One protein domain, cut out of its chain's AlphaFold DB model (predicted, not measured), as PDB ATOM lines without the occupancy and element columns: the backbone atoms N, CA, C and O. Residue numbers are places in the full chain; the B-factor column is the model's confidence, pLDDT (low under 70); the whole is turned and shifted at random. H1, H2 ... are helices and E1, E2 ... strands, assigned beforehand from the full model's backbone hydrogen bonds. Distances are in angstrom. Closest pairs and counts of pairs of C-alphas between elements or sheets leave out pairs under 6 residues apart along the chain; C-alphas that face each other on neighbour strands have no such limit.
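This is residues 172 to 275 of the 282 residues of an uncharacterized protein of Larimichthys crocea (UniProt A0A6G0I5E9). A small four-stranded sheet, E4 E5 E7 E6, makes the body, and a long twisted hairpin, E2 and E3, reaches away from it as an arm, with E1 beside the base of E2. The short helix H1 lies where the two sheets come together, and a long loop, residues 225 to 251, leads to the short H2 near E6. The printed part has 104 residues with two named helices and seven named strands, in the order E1 E2 E3 H1 E4 E5 H2 E6 E7, both sheets antiparallel, mostly strand. The whole is loose, with a radius of gyration of the C-alphas of 17.6 A; it spans 60 by 28 by 26 A, the arm making the length.

Begin with E4, residues 212 to 214, and E5, residues 218 to 224, a hairpin with N 213 and O 220 2.8 A apart. Beside E5 look for E7, residues 268 to 274, antiparallel, with N 221 and O 271 at 2.8 A. E6, residues 261 to 264, is an edge strand and forms a hairpin with E7, N 263 and O 270 at 2.9 A. H2, residues 252 to 257, only grazes this sheet, its closest C-alphas to E6 being Ile 255 and Ser 261, 6.8 A; every O i to N i+4 pair in it is within hydrogen-bond range. E5, H2 and E6 form a split strand-helix-strand unit, two strands running the same way with E7 between them, its crossover right-handed. E1, residues 172 to 176, E2, residues 179 to 192, and E3, residues 195 to 206, form a strongly twisted meander, each strand the antiparallel neighbour of the one before: N 174 and O 181 are 2.9 A apart, N 188 and O 199 2.9 A. H1, residues 208 to 211, too short for an O i to N i+4 pair, only grazes both sheets; its closest C-alphas to E2 are Ser 211 and Val 179, 5.5 A. E2 and E7 are apart.

Find C-alpha 172, where E1 begins, at (-51.837, 38.684, -31.045). E2 runs 39.8 A to C-alpha 192 at (-74.430, 60.375, -34.919), and E3 covers 36.5 A. E5 measures 19.5 A; E7 measures 19.2 A and ends at C-alpha 274, (-29.963, 37.812, -53.554).

The C-alphas farthest apart, Trp 194 and Leu 216, are 62.0 A from each other. The printed part has no cut. The link from E5 to H2 is long, 27 residues, and within it residues 244 to 245 pair with 248 to 249, antiparallel. Confidence is under 70 at residue 193 and residues 232 to 234.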
ATOM      1  N   TYR A 172     -52.027  40.116 -31.244       90.19
ATOM      2  CA  TYR A 172     -51.837  38.684 -31.045       90.19
ATOM      3  C   TYR A 172     -51.236  38.042 -32.298       90.19
ATOM      4  O   TYR A 172     -51.325  38.592 -33.395       90.19
ATOM      5  N   ILE A 173     -50.601  36.879 -32.143       91.94
ATOM      6  CA  ILE A 173     -50.074  36.116 -33.279       91.94
ATOM      7  C   ILE A 173     -51.167  35.181 -33.792       91.94
ATOM      8  O   ILE A 173     -51.760  34.423 -33.026       91.94
ATOM      9  N   GLN A 174     -51.412  35.217 -35.097       93.06
ATOM     10  CA  GLN A 174     -52.289  34.292 -35.800       93.06
ATOM     11  C   GLN A 174     -51.534  33.680 -36.975       93.06
ATOM     12  O   GLN A 174     -50.979  34.404 -37.798       93.06
ATOM     13  N   ASN A 175     -51.553  32.354 -37.087       94.00
ATOM     14  CA  ASN A 175     -51.014  31.684 -38.264       94.00
ATOM     15  C   ASN A 175     -52.013  31.793 -39.417       94.00
ATOM     16  O   ASN A 175     -53.174  31.406 -39.280       94.00
ATOM     17  N   VAL A 176     -51.549  32.312 -40.548       92.62
ATOM     18  CA  VAL A 176     -52.309  32.423 -41.793       92.62
ATOM     19  C   VAL A 176     -51.512  31.689 -42.858       92.62
ATOM     20  O   VAL A 176     -50.416  32.123 -43.194       92.62
ATOM     21  N   ALA A 177     -52.038  30.562 -43.346       91.75
ATOM     22  CA  ALA A 177     -51.294  29.649 -44.219       91.75
ATOM     23  C   ALA A 177     -49.883  29.359 -43.667       91.75
ATOM     24  O   ALA A 177     -48.894  29.614 -44.334       91.75
ATOM     25  N   GLU A 178     -49.794  28.935 -42.400       91.62
ATOM     26  CA  GLU A 178     -48.530  28.642 -41.689       91.62
ATOM     27  C   GLU A 178     -47.561  29.824 -41.505       91.62
ATOM     28  O   GLU A 178     -46.565  29.687 -40.799       91.62
ATOM     29  N   VAL A 179     -47.877  31.009 -42.032       94.25
ATOM     30  CA  VAL A 179     -47.110  32.227 -41.777       94.25
ATOM     31  C   VAL A 179     -47.635  32.883 -40.499       94.25
ATOM     32  O   VAL A 179     -48.807  33.279 -40.453       94.25
ATOM     33  N   PRO A 180     -46.809  33.023 -39.450       93.94
ATOM     34  CA  PRO A 180     -47.183  33.772 -38.259       93.94
ATOM     35  C   PRO A 180     -47.347  35.256 -38.594       93.94
ATOM     36  O   PRO A 180     -46.439  35.924 -39.091       93.94
ATOM     37  N   MET A 181     -48.535  35.779 -38.310       92.12
ATOM     38  CA  MET A 181     -48.900  37.171 -38.527       92.12
ATOM     39  C   MET A 181     -49.176  37.830 -37.177       92.12
ATOM     40  O   MET A 181     -49.971  37.321 -36.391       92.12
ATOM     41  N   THR A 182     -48.575  38.987 -36.915       90.81
ATOM     42  CA  THR A 182     -49.026  39.891 -35.851       90.81
ATOM     43  C   THR A 182     -50.308  40.567 -36.315       90.81
ATOM     44  O   THR A 182     -50.308  41.269 -37.329       90.81
ATOM     45  N   VAL A 183     -51.395  40.344 -35.584       90.00
ATOM     46  CA  VAL A 183     -52.734  40.827 -35.912       90.00
ATOM     47  C   VAL A 183     -53.226  41.783 -34.836       90.00
ATOM     48  O   VAL A 183     -53.097  41.514 -33.643       90.00
ATOM     49  N   LEU A 184     -53.842  42.878 -35.271       87.31
ATOM     50  CA  LEU A 184     -54.669  43.748 -34.443       87.31
ATOM     51  C   LEU A 184     -56.072  43.767 -35.032       87.31
ATOM     52  O   LEU A 184     -56.230  44.028 -36.223       87.31
ATOM     53  N   ARG A 185     -57.087  43.542 -34.200       86.88
ATOM     54  CA  ARG A 185     -58.491  43.758 -34.558       86.88
ATOM     55  C   ARG A 185     -59.075  44.824 -33.653       86.88
ATOM     56  O   ARG A 185     -58.842  44.814 -32.449       86.88
ATOM     57  N   THR A 186     -59.839  45.729 -34.236       80.75
ATOM     58  CA  THR A 186     -60.525  46.786 -33.505       80.75
ATOM     59  C   THR A 186     -61.880  47.060 -34.134       80.75
ATOM     60  O   THR A 186     -62.084  46.830 -35.327       80.75
ATOM     61  N   SER A 187     -62.797  47.565 -33.324       79.50
ATOM     62  CA  SER A 187     -64.131  47.962 -33.747       79.50
ATOM     63  C   SER A 187     -64.382  49.367 -33.229       79.50
ATOM     64  O   SER A 187     -64.216  49.637 -32.040       79.50
ATOM     65  N   VAL A 188     -64.771  50.271 -34.120       73.19
ATOM     66  CA  VAL A 188     -65.051  51.667 -33.779       73.19
ATOM     67  C   VAL A 188     -66.525  51.923 -33.983       73.19
ATOM     68  O   VAL A 188     -67.052  51.691 -35.068       73.19
ATOM     69  N   ILE A 189     -67.189  52.416 -32.943       78.69
ATOM     70  CA  ILE A 189     -68.598  52.790 -33.011       78.69
ATOM     71  C   ILE A 189     -68.675  54.302 -33.197       78.69
ATOM     72  O   ILE A 189     -68.266  55.073 -32.332       78.69
ATOM     73  N   PHE A 190     -69.195  54.721 -34.344       70.38
ATOM     74  CA  PHE A 190     -69.497  56.112 -34.643       70.38
ATOM     75  C   PHE A 190     -70.967  56.383 -34.358       70.38
ATOM     76  O   PHE A 190     -71.850  55.899 -35.068       70.38
ATOM     77  N   GLU A 191     -71.224  57.189 -33.335       77.50
ATOM     78  CA  GLU A 191     -72.567  57.640 -32.992       77.50
ATOM     79  C   GLU A 191     -72.841  59.017 -33.600       77.50
ATOM     80  O   GLU A 191     -72.128  59.993 -33.361       77.50
ATOM     81  N   LYS A 192     -73.911  59.116 -34.385       70.00
ATOM     82  CA  LYS A 192     -74.430  60.375 -34.919       70.00
ATOM     83  C   LYS A 192     -75.941  60.368 -34.730       70.00
ATOM     84  O   LYS A 192     -76.595  59.512 -35.302       70.00
ATOM     85  N   LYS A 193     -76.471  61.293 -33.908       61.44
ATOM     86  CA  LYS A 193     -77.897  61.452 -33.513       61.44
ATOM     87  C   LYS A 193     -78.851  60.394 -34.115       61.44
ATOM     88  O   LYS A 193     -79.267  60.540 -35.260       61.44
ATOM     89  N   TRP A 194     -79.219  59.397 -33.300       74.25
ATOM     90  CA  TRP A 194     -80.097  58.247 -33.607       74.25
ATOM     91  C   TRP A 194     -79.521  57.131 -34.496       74.25
ATOM     92  O   TRP A 194     -80.201  56.131 -34.707       74.25
ATOM     93  N   LEU A 195     -78.278  57.247 -34.968       76.19
ATOM     94  CA  LEU A 195     -77.583  56.214 -35.735       76.19
ATOM     95  C   LEU A 195     -76.239  55.876 -35.078       76.19
ATOM     96  O   LEU A 195     -75.415  56.761 -34.850       76.19
ATOM     97  N   ALA A 196     -76.004  54.592 -34.813       79.69
ATOM     98  CA  ALA A 196     -74.702  54.062 -34.424       79.69
ATOM     99  C   ALA A 196     -74.179  53.176 -35.561       79.69
ATOM    100  O   ALA A 196     -74.876  52.268 -36.010       79.69
ATOM    101  N   THR A 197     -72.975  53.459 -36.059       79.06
ATOM    102  CA  THR A 197     -72.307  52.648 -37.087       79.06
ATOM    103  C   THR A 197     -71.063  52.019 -36.490       79.06
ATOM    104  O   THR A 197     -70.155  52.736 -36.080       79.06
ATOM    105  N   GLN A 198     -71.011  50.690 -36.453       80.75
ATOM    106  CA  GLN A 198     -69.806  49.956 -36.088       80.75
ATOM    107  C   GLN A 198     -68.957  49.719 -37.337       80.75
ATOM    108  O   GLN A 198     -69.458  49.235 -38.351       80.75
ATOM    109  N   ILE A 199     -67.675  50.059 -37.257       77.75
ATOM    110  CA  ILE A 199     -66.686  49.781 -38.294       77.75
ATOM    111  C   ILE A 199     -65.635  48.855 -37.702       77.75
ATOM    112  O   ILE A 199     -64.898  49.251 -36.799       77.75
ATOM    113  N   ASP A 200     -65.566  47.635 -38.226       80.75
ATOM    114  CA  ASP A 200     -64.509  46.688 -37.889       80.75
ATOM    115  C   ASP A 200     -63.290  46.942 -38.776       80.75
ATOM    116  O   ASP A 200     -63.392  47.083 -39.997       80.75
ATOM    117  N   ALA A 201     -62.124  46.999 -38.148       80.94
ATOM    118  CA  ALA A 201     -60.847  47.176 -38.808       80.94
ATOM    119  C   ALA A 201     -59.844  46.153 -38.283       80.94
ATOM    120  O   ALA A 201     -59.842  45.786 -37.105       80.94
ATOM    121  N   ALA A 202     -58.966  45.703 -39.172       85.25
ATOM    122  CA  ALA A 202     -57.894  44.802 -38.813       85.25
ATOM    123  C   ALA A 202     -56.605  45.162 -39.544       85.25
ATOM    124  O   ALA A 202     -56.626  45.646 -40.676       85.25
ATOM    125  N   ILE A 203     -55.489  44.883 -38.884       86.38
ATOM    126  CA  ILE A 203     -54.144  44.891 -39.455       86.38
ATOM    127  C   ILE A 203     -53.569  43.500 -39.255       86.38
ATOM    128  O   ILE A 203     -53.777  42.891 -38.207       86.38
ATOM    129  N   ALA A 204     -52.833  43.009 -40.246       88.81
ATOM    130  CA  ALA A 204     -52.084  41.769 -40.154       88.81
ATOM    131  C   ALA A 204     -50.737  41.948 -40.859       88.81
ATOM    132  O   ALA A 204     -50.699  42.260 -42.047       88.81
ATOM    133  N   CYS A 205     -49.644  41.730 -40.129       88.38
ATOM    134  CA  CYS A 205     -48.276  41.846 -40.631       88.38
ATOM    135  C   CYS A 205     -47.488  40.557 -40.359       88.38
ATOM    136  O   CYS A 205     -47.524  40.081 -39.225       88.38
ATOM    137  N   PRO A 206     -46.745  40.004 -41.333       90.50
ATOM    138  CA  PRO A 206     -45.947  38.801 -41.109       90.50
ATOM    139  C   PRO A 206     -44.817  39.055 -40.105       90.50
ATOM    140  O   PRO A 206     -44.137  40.086 -40.152       90.50
ATOM    141  N   THR A 207     -44.587  38.108 -39.194       89.25
ATOM    142  CA  THR A 207     -43.414  38.129 -38.314       89.25
ATOM    143  C   THR A 207     -42.199  37.594 -39.052       89.25
ATOM    144  O   THR A 207     -42.325  36.714 -39.890       89.25
ATOM    145  N   LEU A 208     -41.002  38.103 -38.750       84.88
ATOM    146  CA  LEU A 208     -39.779  37.687 -39.458       84.88
ATOM    147  C   LEU A 208     -39.514  36.189 -39.318       84.88
ATOM    148  O   LEU A 208     -39.189  35.518 -40.291       84.88
ATOM    149  N   GLU A 209     -39.678  35.685 -38.099       86.25
ATOM    150  CA  GLU A 209     -39.654  34.261 -37.822       86.25
ATOM    151  C   GLU A 209     -40.851  33.603 -38.515       86.25
ATOM    152  O   GLU A 209     -41.978  34.067 -38.356       86.25
ATOM    153  N   GLY A 210     -40.601  32.581 -39.333       85.19
ATOM    154  CA  GLY A 210     -41.626  31.840 -40.076       85.19
ATOM    155  C   GLY A 210     -42.035  32.435 -41.431       85.19
ATOM    156  O   GLY A 210     -42.400  31.669 -42.315       85.19
ATOM    157  N   SER A 211     -41.936  33.755 -41.648       89.94
ATOM    158  CA  SER A 211     -42.233  34.363 -42.967       89.94
ATOM    159  C   SER A 211     -41.006  34.590 -43.849       89.94
ATOM    160  O   SER A 211     -41.149  34.799 -45.053       89.94
ATOM    161  N   VAL A 212     -39.801  34.577 -43.269       91.25
ATOM    162  CA  VAL A 212     -38.550  34.817 -43.995       91.25
ATOM    163  C   VAL A 212     -37.624  33.626 -43.833       91.25
ATOM    164  O   VAL A 212     -37.350  33.185 -42.718       91.25
ATOM    165  N   SER A 213     -37.111  33.135 -44.955       91.81
ATOM    166  CA  SER A 213     -36.082  32.104 -45.004       91.81
ATOM    167  C   SER A 213     -34.788  32.675 -45.568       91.81
ATOM    168  O   SER A 213     -34.794  33.487 -46.496       91.81
ATOM    169  N   PHE A 214     -33.668  32.237 -44.998       90.75
ATOM    170  CA  PHE A 214     -32.332  32.653 -45.398       90.75
ATOM    171  C   PHE A 214     -31.547  31.439 -45.882       90.75
ATOM    172  O   PHE A 214     -31.420  30.435 -45.186       90.75
ATOM    173  N   THR A 215     -30.976  31.563 -47.072       90.62
ATOM    174  CA  THR A 215     -29.947  30.657 -47.588       90.62
ATOM    175  C   THR A 215     -28.620  31.409 -47.689       90.62
ATOM    176  O   THR A 215     -28.565  32.613 -47.448       90.62
ATOM    177  N   LEU A 216     -27.540  30.727 -48.084       87.69
ATOM    178  CA  LEU A 216     -26.228  31.366 -48.262       87.69
ATOM    179  C   LEU A 216     -26.241  32.518 -49.280       87.69
ATOM    180  O   LEU A 216     -25.417  33.422 -49.176       87.69
ATOM    181  N   ASN A 217     -27.164  32.486 -50.247       90.31
ATOM    182  CA  ASN A 217     -27.156  33.406 -51.385       90.31
ATOM    183  C   ASN A 217     -28.459  34.193 -51.553       90.31
ATOM    184  O   ASN A 217     -28.454  35.183 -52.282       90.31
ATOM    185  N   THR A 218     -29.551  33.791 -50.900       91.31
ATOM    186  CA  THR A 218     -30.894  34.319 -51.172       91.31
ATOM    187  C   THR A 218     -31.697  34.479 -49.888       91.31
ATOM    188  O   THR A 218     -31.681  33.601 -49.022       91.31
ATOM    189  N   ILE A 219     -32.422  35.592 -49.806       92.06
ATOM    190  CA  ILE A 219     -33.471  35.858 -48.823       92.06
ATOM    191  C   ILE A 219     -34.812  35.611 -49.516       92.06
ATOM    192  O   ILE A 219     -35.065  36.196 -50.569       92.06
ATOM    193  N   THR A 220     -35.655  34.771 -48.923       93.44
ATOM    194  CA  THR A 220     -36.981  34.433 -49.451       93.44
ATOM    195  C   THR A 220     -38.053  34.869 -48.460       93.44
ATOM    196  O   THR A 220     -38.036  34.437 -47.308       93.44
ATOM    197  N   TRP A 221     -38.994  35.703 -48.900       93.19
ATOM    198  CA  TRP A 221     -40.179  36.091 -48.135       93.19
ATOM    199  C   TRP A 221     -41.407  35.332 -48.619       93.19
ATOM    200  O   TRP A 221     -41.658  35.253 -49.822       93.19
ATOM    201  N   PHE A 222     -42.201  34.860 -47.666       93.94
ATOM    202  CA  PHE A 222     -43.489  34.220 -47.876       93.94
ATOM    203  C   PHE A 222     -44.588  35.124 -47.320       93.94
ATOM    204  O   PHE A 222     -44.649  35.383 -46.118       93.94
ATOM    205  N   LEU A 223     -45.464  35.606 -48.197       93.00
ATOM    206  CA  LEU A 223     -46.646  36.371 -47.819       93.00
ATOM    207  C   LEU A 223     -47.900  35.579 -48.209       93.00
ATOM    208  O   LEU A 223     -48.041  35.238 -49.384       93.00
ATOM    209  N   PRO A 224     -48.827  35.286 -47.282       93.06
ATOM    210  CA  PRO A 224     -50.066  34.603 -47.632       93.06
ATOM    211  C   PRO A 224     -50.872  35.398 -48.660       93.06
ATOM    212  O   PRO A 224     -51.094  36.600 -48.511       93.06
ATOM    213  N   ARG A 225     -51.342  34.715 -49.705       90.50
ATOM    214  CA  ARG A 225     -52.177  35.307 -50.756       90.50
ATOM    215  C   ARG A 225     -53.558  35.700 -50.232       90.50
ATOM    216  O   ARG A 225     -54.125  36.692 -50.685       90.50
ATOM    217  N   HIS A 226     -54.096  34.914 -49.303       88.81
ATOM    218  CA  HIS A 226     -55.364  35.169 -48.633       88.81
ATOM    219  C   HIS A 226     -55.098  35.416 -47.148       88.81
ATOM    220  O   HIS A 226     -54.591  34.540 -46.451       88.81
ATOM    221  N   ILE A 227     -55.408  36.622 -46.672       88.75
ATOM    222  CA  ILE A 227     -55.167  37.033 -45.289       88.75
ATOM    223  C   ILE A 227     -56.518  37.216 -44.600       88.75
ATOM    224  O   ILE A 227     -57.078  38.311 -44.612       88.75
ATOM    225  N   ASP A 228     -57.043  36.140 -44.006       85.94
ATOM    226  CA  ASP A 228     -58.389  36.094 -43.406       85.94
ATOM    227  C   ASP A 228     -58.699  37.265 -42.456       85.94
ATOM    228  O   ASP A 228     -59.815  37.781 -42.500       85.94
ATOM    229  N   PRO A 229     -57.758  37.762 -41.619       83.62
ATOM    230  CA  PRO A 229     -58.027  38.944 -40.804       83.62
ATOM    231  C   PRO A 229     -58.415  40.200 -41.584       83.62
ATOM    232  O   PRO A 229     -59.115  41.044 -41.037       83.62
ATOM    233  N   LEU A 230     -57.991  40.317 -42.839       82.44
ATOM    234  CA  LEU A 230     -58.184  41.492 -43.688       82.44
ATOM    235  C   LEU A 230     -59.325  41.319 -44.697       82.44
ATOM    236  O   LEU A 230     -59.810  42.298 -45.267       82.44
ATOM    237  N   ILE A 231     -59.744  40.076 -44.934       79.50
ATOM    238  CA  ILE A 231     -60.716  39.710 -45.959       79.50
ATOM    239  C   ILE A 231     -62.004  39.262 -45.267       79.50
ATOM    240  O   ILE A 231     -62.148  38.123 -44.841       79.50
ATOM    241  N   TYR A 232     -62.961  40.184 -45.174       67.81
ATOM    242  CA  TYR A 232     -64.269  39.931 -44.559       67.81
ATOM    243  C   TYR A 232     -65.299  39.351 -45.541       67.81
ATOM    244  O   TYR A 232     -66.277  38.738 -45.123       67.81
ATOM    245  N   SER A 233     -65.107  39.544 -46.852       66.25
ATOM    246  CA  SER A 233     -66.008  39.036 -47.892       66.25
ATOM    247  C   SER A 233     -65.404  37.822 -48.588       66.25
ATOM    248  O   SER A 233     -64.278  37.908 -49.072       66.25
ATOM    249  N   GLY A 234     -66.182  36.757 -48.786       64.31
ATOM    250  CA  GLY A 234     -65.762  35.579 -49.564       64.31
ATOM    251  C   GLY A 234     -65.495  35.830 -51.061       64.31
ATOM    252  O   GLY A 234     -65.256  34.884 -51.801       64.31
ATOM    253  N   GLN A 235     -65.546  37.082 -51.527       71.50
ATOM    254  CA  GLN A 235     -65.293  37.499 -52.912       71.50
ATOM    255  C   GLN A 235     -63.953  38.243 -53.051       71.50
ATOM    256  O   GLN A 235     -63.884  39.334 -53.615       71.50
ATOM    257  N   PHE A 236     -62.870  37.678 -52.517       79.50
ATOM    258  CA  PHE A 236     -61.532  38.224 -52.740       79.50
ATOM    259  C   PHE A 236     -60.995  37.817 -54.115       79.50
ATOM    260  O   PHE A 236     -60.943  36.635 -54.454       79.50
ATOM    261  N   LYS A 237     -60.545  38.802 -54.897       82.44
ATOM    262  CA  LYS A 237     -59.823  38.576 -56.150       82.44
ATOM    263  C   LYS A 237     -58.528  39.377 -56.143       82.44
ATOM    264  O   LYS A 237     -58.554  40.604 -56.157       82.44
ATOM    265  N   LEU A 238     -57.404  38.669 -56.173       84.50
ATOM    266  CA  LEU A 238     -56.099  39.274 -56.411       84.50
ATOM    267  C   LEU A 238     -56.012  39.693 -57.884       84.50
ATOM    268  O   LEU A 238     -56.091  38.838 -58.765       84.50
ATOM    269  N   LEU A 239     -55.908  40.997 -58.141       86.44
ATOM    270  CA  LEU A 239     -55.844  41.542 -59.499       86.44
ATOM    271  C   LEU A 239     -54.404  41.611 -60.003       86.44
ATOM    272  O   LEU A 239     -54.111  41.123 -61.089       86.44
ATOM    273  N   GLU A 240     -53.515  42.193 -59.202       86.06
ATOM    274  CA  GLU A 240     -52.129  42.450 -59.578       86.06
ATOM    275  C   GLU A 240     -51.219  42.352 -58.351       86.06
ATOM    276  O   GLU A 240     -51.646  42.626 -57.227       86.06
ATOM    277  N   VAL A 241     -49.958  41.984 -58.576       87.88
ATOM    278  CA  VAL A 241     -48.894  42.017 -57.571       87.88
ATOM    279  C   VAL A 241     -47.678  42.660 -58.207       87.88
ATOM    280  O   VAL A 241     -47.248  42.249 -59.282       87.88
ATOM    281  N   HIS A 242     -47.122  43.648 -57.519       87.38
ATOM    282  CA  HIS A 242     -45.938  44.377 -57.952       87.38
ATOM    283  C   HIS A 242     -44.895  44.327 -56.845       87.38
ATOM    284  O   HIS A 242     -45.247  44.303 -55.666       87.38
ATOM    285  N   MET A 243     -43.618  44.350 -57.220       86.44
ATOM    286  CA  MET A 243     -42.531  44.546 -56.267       86.44
ATOM    287  C   MET A 243     -41.829  45.871 -56.522       86.44
ATOM    288  O   MET A 243     -41.795  46.380 -57.643       86.44
ATOM    289  N   GLY A 244     -41.254  46.423 -55.465       85.38
ATOM    290  CA  GLY A 244     -40.508  47.665 -55.522       85.38
ATOM    291  C   GLY A 244     -39.383  47.689 -54.502       85.38
ATOM    292  O   GLY A 244     -39.379  46.911 -53.548       85.38
ATOM    293  N   VAL A 245     -38.434  48.594 -54.709       81.38
ATOM    294  CA  VAL A 245     -37.353  48.893 -53.764       81.38
ATOM    295  C   VAL A 245     -37.380  50.389 -53.485       81.38
ATOM    296  O   VAL A 245     -37.523  51.189 -54.407       81.38
ATOM    297  N   ASP A 246     -37.281  50.769 -52.208       75.38
ATOM    298  CA  ASP A 246     -37.262  52.174 -51.772       75.38
ATOM    299  C   ASP A 246     -38.468  52.994 -52.274       75.38
ATOM    300  O   ASP A 246     -38.341  54.145 -52.702       75.38
ATOM    301  N   GLY A 247     -39.648  52.359 -52.253       74.50
ATOM    302  CA  GLY A 247     -40.925  52.908 -52.725       74.50
ATOM    303  C   GLY A 247     -41.095  52.909 -54.248       74.50
ATOM    304  O   GLY A 247     -42.185  53.172 -54.743       74.50
ATOM    305  N   GLN A 248     -40.045  52.606 -55.012       79.75
ATOM    306  CA  GLN A 248     -40.098  52.605 -56.467       79.75
ATOM    307  C   GLN A 248     -40.470  51.218 -56.983       79.75
ATOM    308  O   GLN A 248     -39.758  50.244 -56.735       79.75
ATOM    309  N   ARG A 249     -41.590  51.135 -57.711       85.50
ATOM    310  CA  ARG A 249     -41.994  49.922 -58.429       85.50
ATOM    311  C   ARG A 249     -40.916  49.548 -59.445       85.50
ATOM    312  O   ARG A 249     -40.426  50.418 -60.157       85.50
ATOM    313  N   LEU A 250     -40.574  48.265 -59.483       89.44
ATOM    314  CA  LEU A 250     -39.649  47.708 -60.459       89.44
ATOM    315  C   LEU A 250     -40.430  47.107 -61.620       89.44
ATOM    316  O   LEU A 250     -41.384  46.351 -61.415       89.44
ATOM    317  N   GLU A 251     -39.992  47.409 -62.834       90.62
ATOM    318  CA  GLU A 251     -40.519  46.757 -64.026       90.62
ATOM    319  C   GLU A 251     -39.913  45.350 -64.189       90.62
ATOM    320  O   GLU A 251     -38.787  45.102 -63.743       90.62
ATOM    321  N   PRO A 252     -40.604  44.402 -64.854       91.56
ATOM    322  CA  PRO A 252     -40.110  43.031 -65.016       91.56
ATOM    323  C   PRO A 252     -38.662  42.905 -65.537       91.56
ATOM    324  O   PRO A 252     -37.920  42.068 -65.014       91.56
ATOM    325  N   PRO A 253     -38.190  43.734 -66.494       93.12
ATOM    326  CA  PRO A 253     -36.789  43.714 -66.918       93.12
ATOM    327  C   PRO A 253     -35.809  44.116 -65.809       93.12
ATOM    328  O   PRO A 253     -34.714  43.562 -65.726       93.12
ATOM    329  N   GLU A 254     -36.189  45.055 -64.938       92.06
ATOM    330  CA  GLU A 254     -35.355  45.500 -63.818       92.06
ATOM    331  C   GLU A 254     -35.261  44.425 -62.735       92.06
ATOM    332  O   GLU A 254     -34.179  44.188 -62.195       92.06
ATOM    333  N   ILE A 255     -36.374  43.740 -62.455       91.38
ATOM    334  CA  ILE A 255     -36.433  42.583 -61.549       91.38
ATOM    335  C   ILE A 255     -35.453  41.505 -62.031       91.38
ATOM    336  O   ILE A 255     -34.586  41.069 -61.271       91.38
ATOM    337  N   ALA A 256     -35.525  41.145 -63.317       91.19
ATOM    338  CA  ALA A 256     -34.644  40.148 -63.918       91.19
ATOM    339  C   ALA A 256     -33.168  40.583 -63.900       91.19
ATOM    340  O   ALA A 256     -32.299  39.801 -63.508       91.19
ATOM    341  N   ALA A 257     -32.873  41.839 -64.255       92.38
ATOM    342  CA  ALA A 257     -31.513  42.380 -64.240       92.38
ATOM    343  C   ALA A 257     -30.890  42.367 -62.833       92.38
ATOM    344  O   ALA A 257     -29.694  42.112 -62.682       92.38
ATOM    345  N   ARG A 258     -31.706  42.590 -61.794       90.50
ATOM    346  CA  ARG A 258     -31.293  42.525 -60.383       90.50
ATOM    347  C   ARG A 258     -31.309  41.106 -59.805       90.50
ATOM    348  O   ARG A 258     -30.900  40.921 -58.660       90.50
ATOM    349  N   ARG A 259     -31.726  40.106 -60.594       92.19
ATOM    350  CA  ARG A 259     -31.913  38.701 -60.186       92.19
ATOM    351  C   ARG A 259     -32.882  38.554 -59.013       92.19
ATOM    352  O   ARG A 259     -32.697  37.694 -58.155       92.19
ATOM    353  N   TYR A 260     -33.877  39.430 -58.955       93.31
ATOM    354  CA  TYR A 260     -34.982  39.308 -58.016       93.31
ATOM    355  C   TYR A 260     -36.033  38.367 -58.603       93.31
ATOM    356  O   TYR A 260     -36.118  38.204 -59.821       93.31
ATOM    357  N   SER A 261     -36.844  37.769 -57.739       93.44
ATOM    358  CA  SER A 261     -37.974  36.929 -58.131       93.44
ATOM    359  C   SER A 261     -39.234  37.409 -57.427       93.44
ATOM    360  O   SER A 261     -39.204  37.697 -56.230       93.44
ATOM    361  N   LEU A 262     -40.336  37.480 -58.169       94.25
ATOM    362  CA  LEU A 262     -41.680  37.682 -57.642       94.25
ATOM    363  C   LEU A 262     -42.575  36.613 -58.260       94.25
ATOM    364  O   LEU A 262     -42.837  36.639 -59.463       94.25
ATOM    365  N   THR A 263     -43.040  35.675 -57.444       94.69
ATOM    366  CA  THR A 263     -43.924  34.594 -57.888       94.69
ATOM    367  C   THR A 263     -45.184  34.553 -57.040       94.69
ATOM    368  O   THR A 263     -45.184  34.914 -55.867       94.69
ATOM    369  N   VAL A 264     -46.293  34.147 -57.653       94.94
ATOM    370  CA  VAL A 264     -47.595  34.043 -56.990       94.94
ATOM    371  C   VAL A 264     -48.145  32.657 -57.276       94.94
ATOM    372  O   VAL A 264     -48.294  32.283 -58.438       94.94
ATOM    373  N   ASN A 265     -48.435  31.896 -56.226       93.25
ATOM    374  CA  ASN A 265     -49.105  30.602 -56.322       93.25
ATOM    375  C   ASN A 265     -50.468  30.648 -55.600       93.25
ATOM    376  O   ASN A 265     -50.983  31.723 -55.273       93.25
ATOM    377  N   ASP A 266     -51.101  29.495 -55.393       90.50
ATOM    378  CA  ASP A 266     -52.433  29.439 -54.777       90.50
ATOM    379  C   ASP A 266     -52.442  29.813 -53.290       90.50
ATOM    380  O   ASP A 266     -53.474  30.240 -52.777       90.50
ATOM    381  N   VAL A 267     -51.289  29.739 -52.621       91.62
ATOM    382  CA  VAL A 267     -51.149  29.946 -51.175       91.62
ATOM    383  C   VAL A 267     -50.355  31.213 -50.847       91.62
ATOM    384  O   VAL A 267     -50.737  31.965 -49.952       91.62
ATOM    385  N   TYR A 268     -49.284  31.492 -51.589       94.81
ATOM    386  CA  TYR A 268     -48.284  32.508 -51.275       94.81
ATOM    387  C   TYR A 268     -47.999  33.452 -52.443       94.81
ATOM    388  O   TYR A 268     -47.987  33.067 -53.614       94.81
ATOM    389  N   ILE A 269     -47.671  34.686 -52.082       95.00
ATOM    390  CA  ILE A 269     -46.820  35.590 -52.844       95.00
ATOM    391  C   ILE A 269     -45.400  35.396 -52.300       95.00
ATOM    392  O   ILE A 269     -45.169  35.551 -51.100       95.00
ATOM    393  N   ILE A 270     -44.465  35.027 -53.169       95.31
ATOM    394  CA  ILE A 270     -43.084  34.703 -52.813       95.31
ATOM    395  C   ILE A 270     -42.159  35.728 -53.462       95.31
ATOM    396  O   ILE A 270     -42.210  35.941 -54.677       95.31
ATOM    397  N   VAL A 271     -41.305  36.342 -52.646       93.75
ATOM    398  CA  VAL A 271     -40.280  37.290 -53.097       93.75
ATOM    399  C   VAL A 271     -38.908  36.724 -52.777       93.75
ATOM    400  O   VAL A 271     -38.657  36.353 -51.635       93.75
ATOM    401  N   GLU A 272     -38.008  36.698 -53.755       93.25
ATOM    402  CA  GLU A 272     -36.627  36.250 -53.559       93.25
ATOM    403  C   GLU A 272     -35.653  37.355 -53.949       93.25
ATOM    404  O   GLU A 272     -35.743  37.928 -55.038       93.25
ATOM    405  N   ILE A 273     -34.714  37.657 -53.053       91.88
ATOM    406  CA  ILE A 273     -33.698  38.687 -53.261       91.88
ATOM    407  C   ILE A 273     -32.317  38.109 -52.927       91.88
ATOM    408  O   ILE A 273     -32.123  37.578 -51.829       91.88
ATOM    409  N   PRO A 274     -31.327  38.232 -53.828       91.12
ATOM    410  CA  PRO A 274     -29.963  37.812 -53.554       91.12
ATOM    411  C   PRO A 274     -29.332  38.594 -52.402       91.12
ATOM    412  O   PRO A 274     -29.478  39.815 -52.280       91.12
ATOM    413  N   ILE A 275     -28.528  37.921 -51.591       85.94
ATOM    414  CA  ILE A 275     -27.722  38.582 -50.572       85.94
ATOM    415  C   ILE A 275     -26.714  39.506 -51.269       85.94
ATOM    416  O   ILE A 275     -25.868  39.065 -52.035       85.94
TER     417      ILE A 275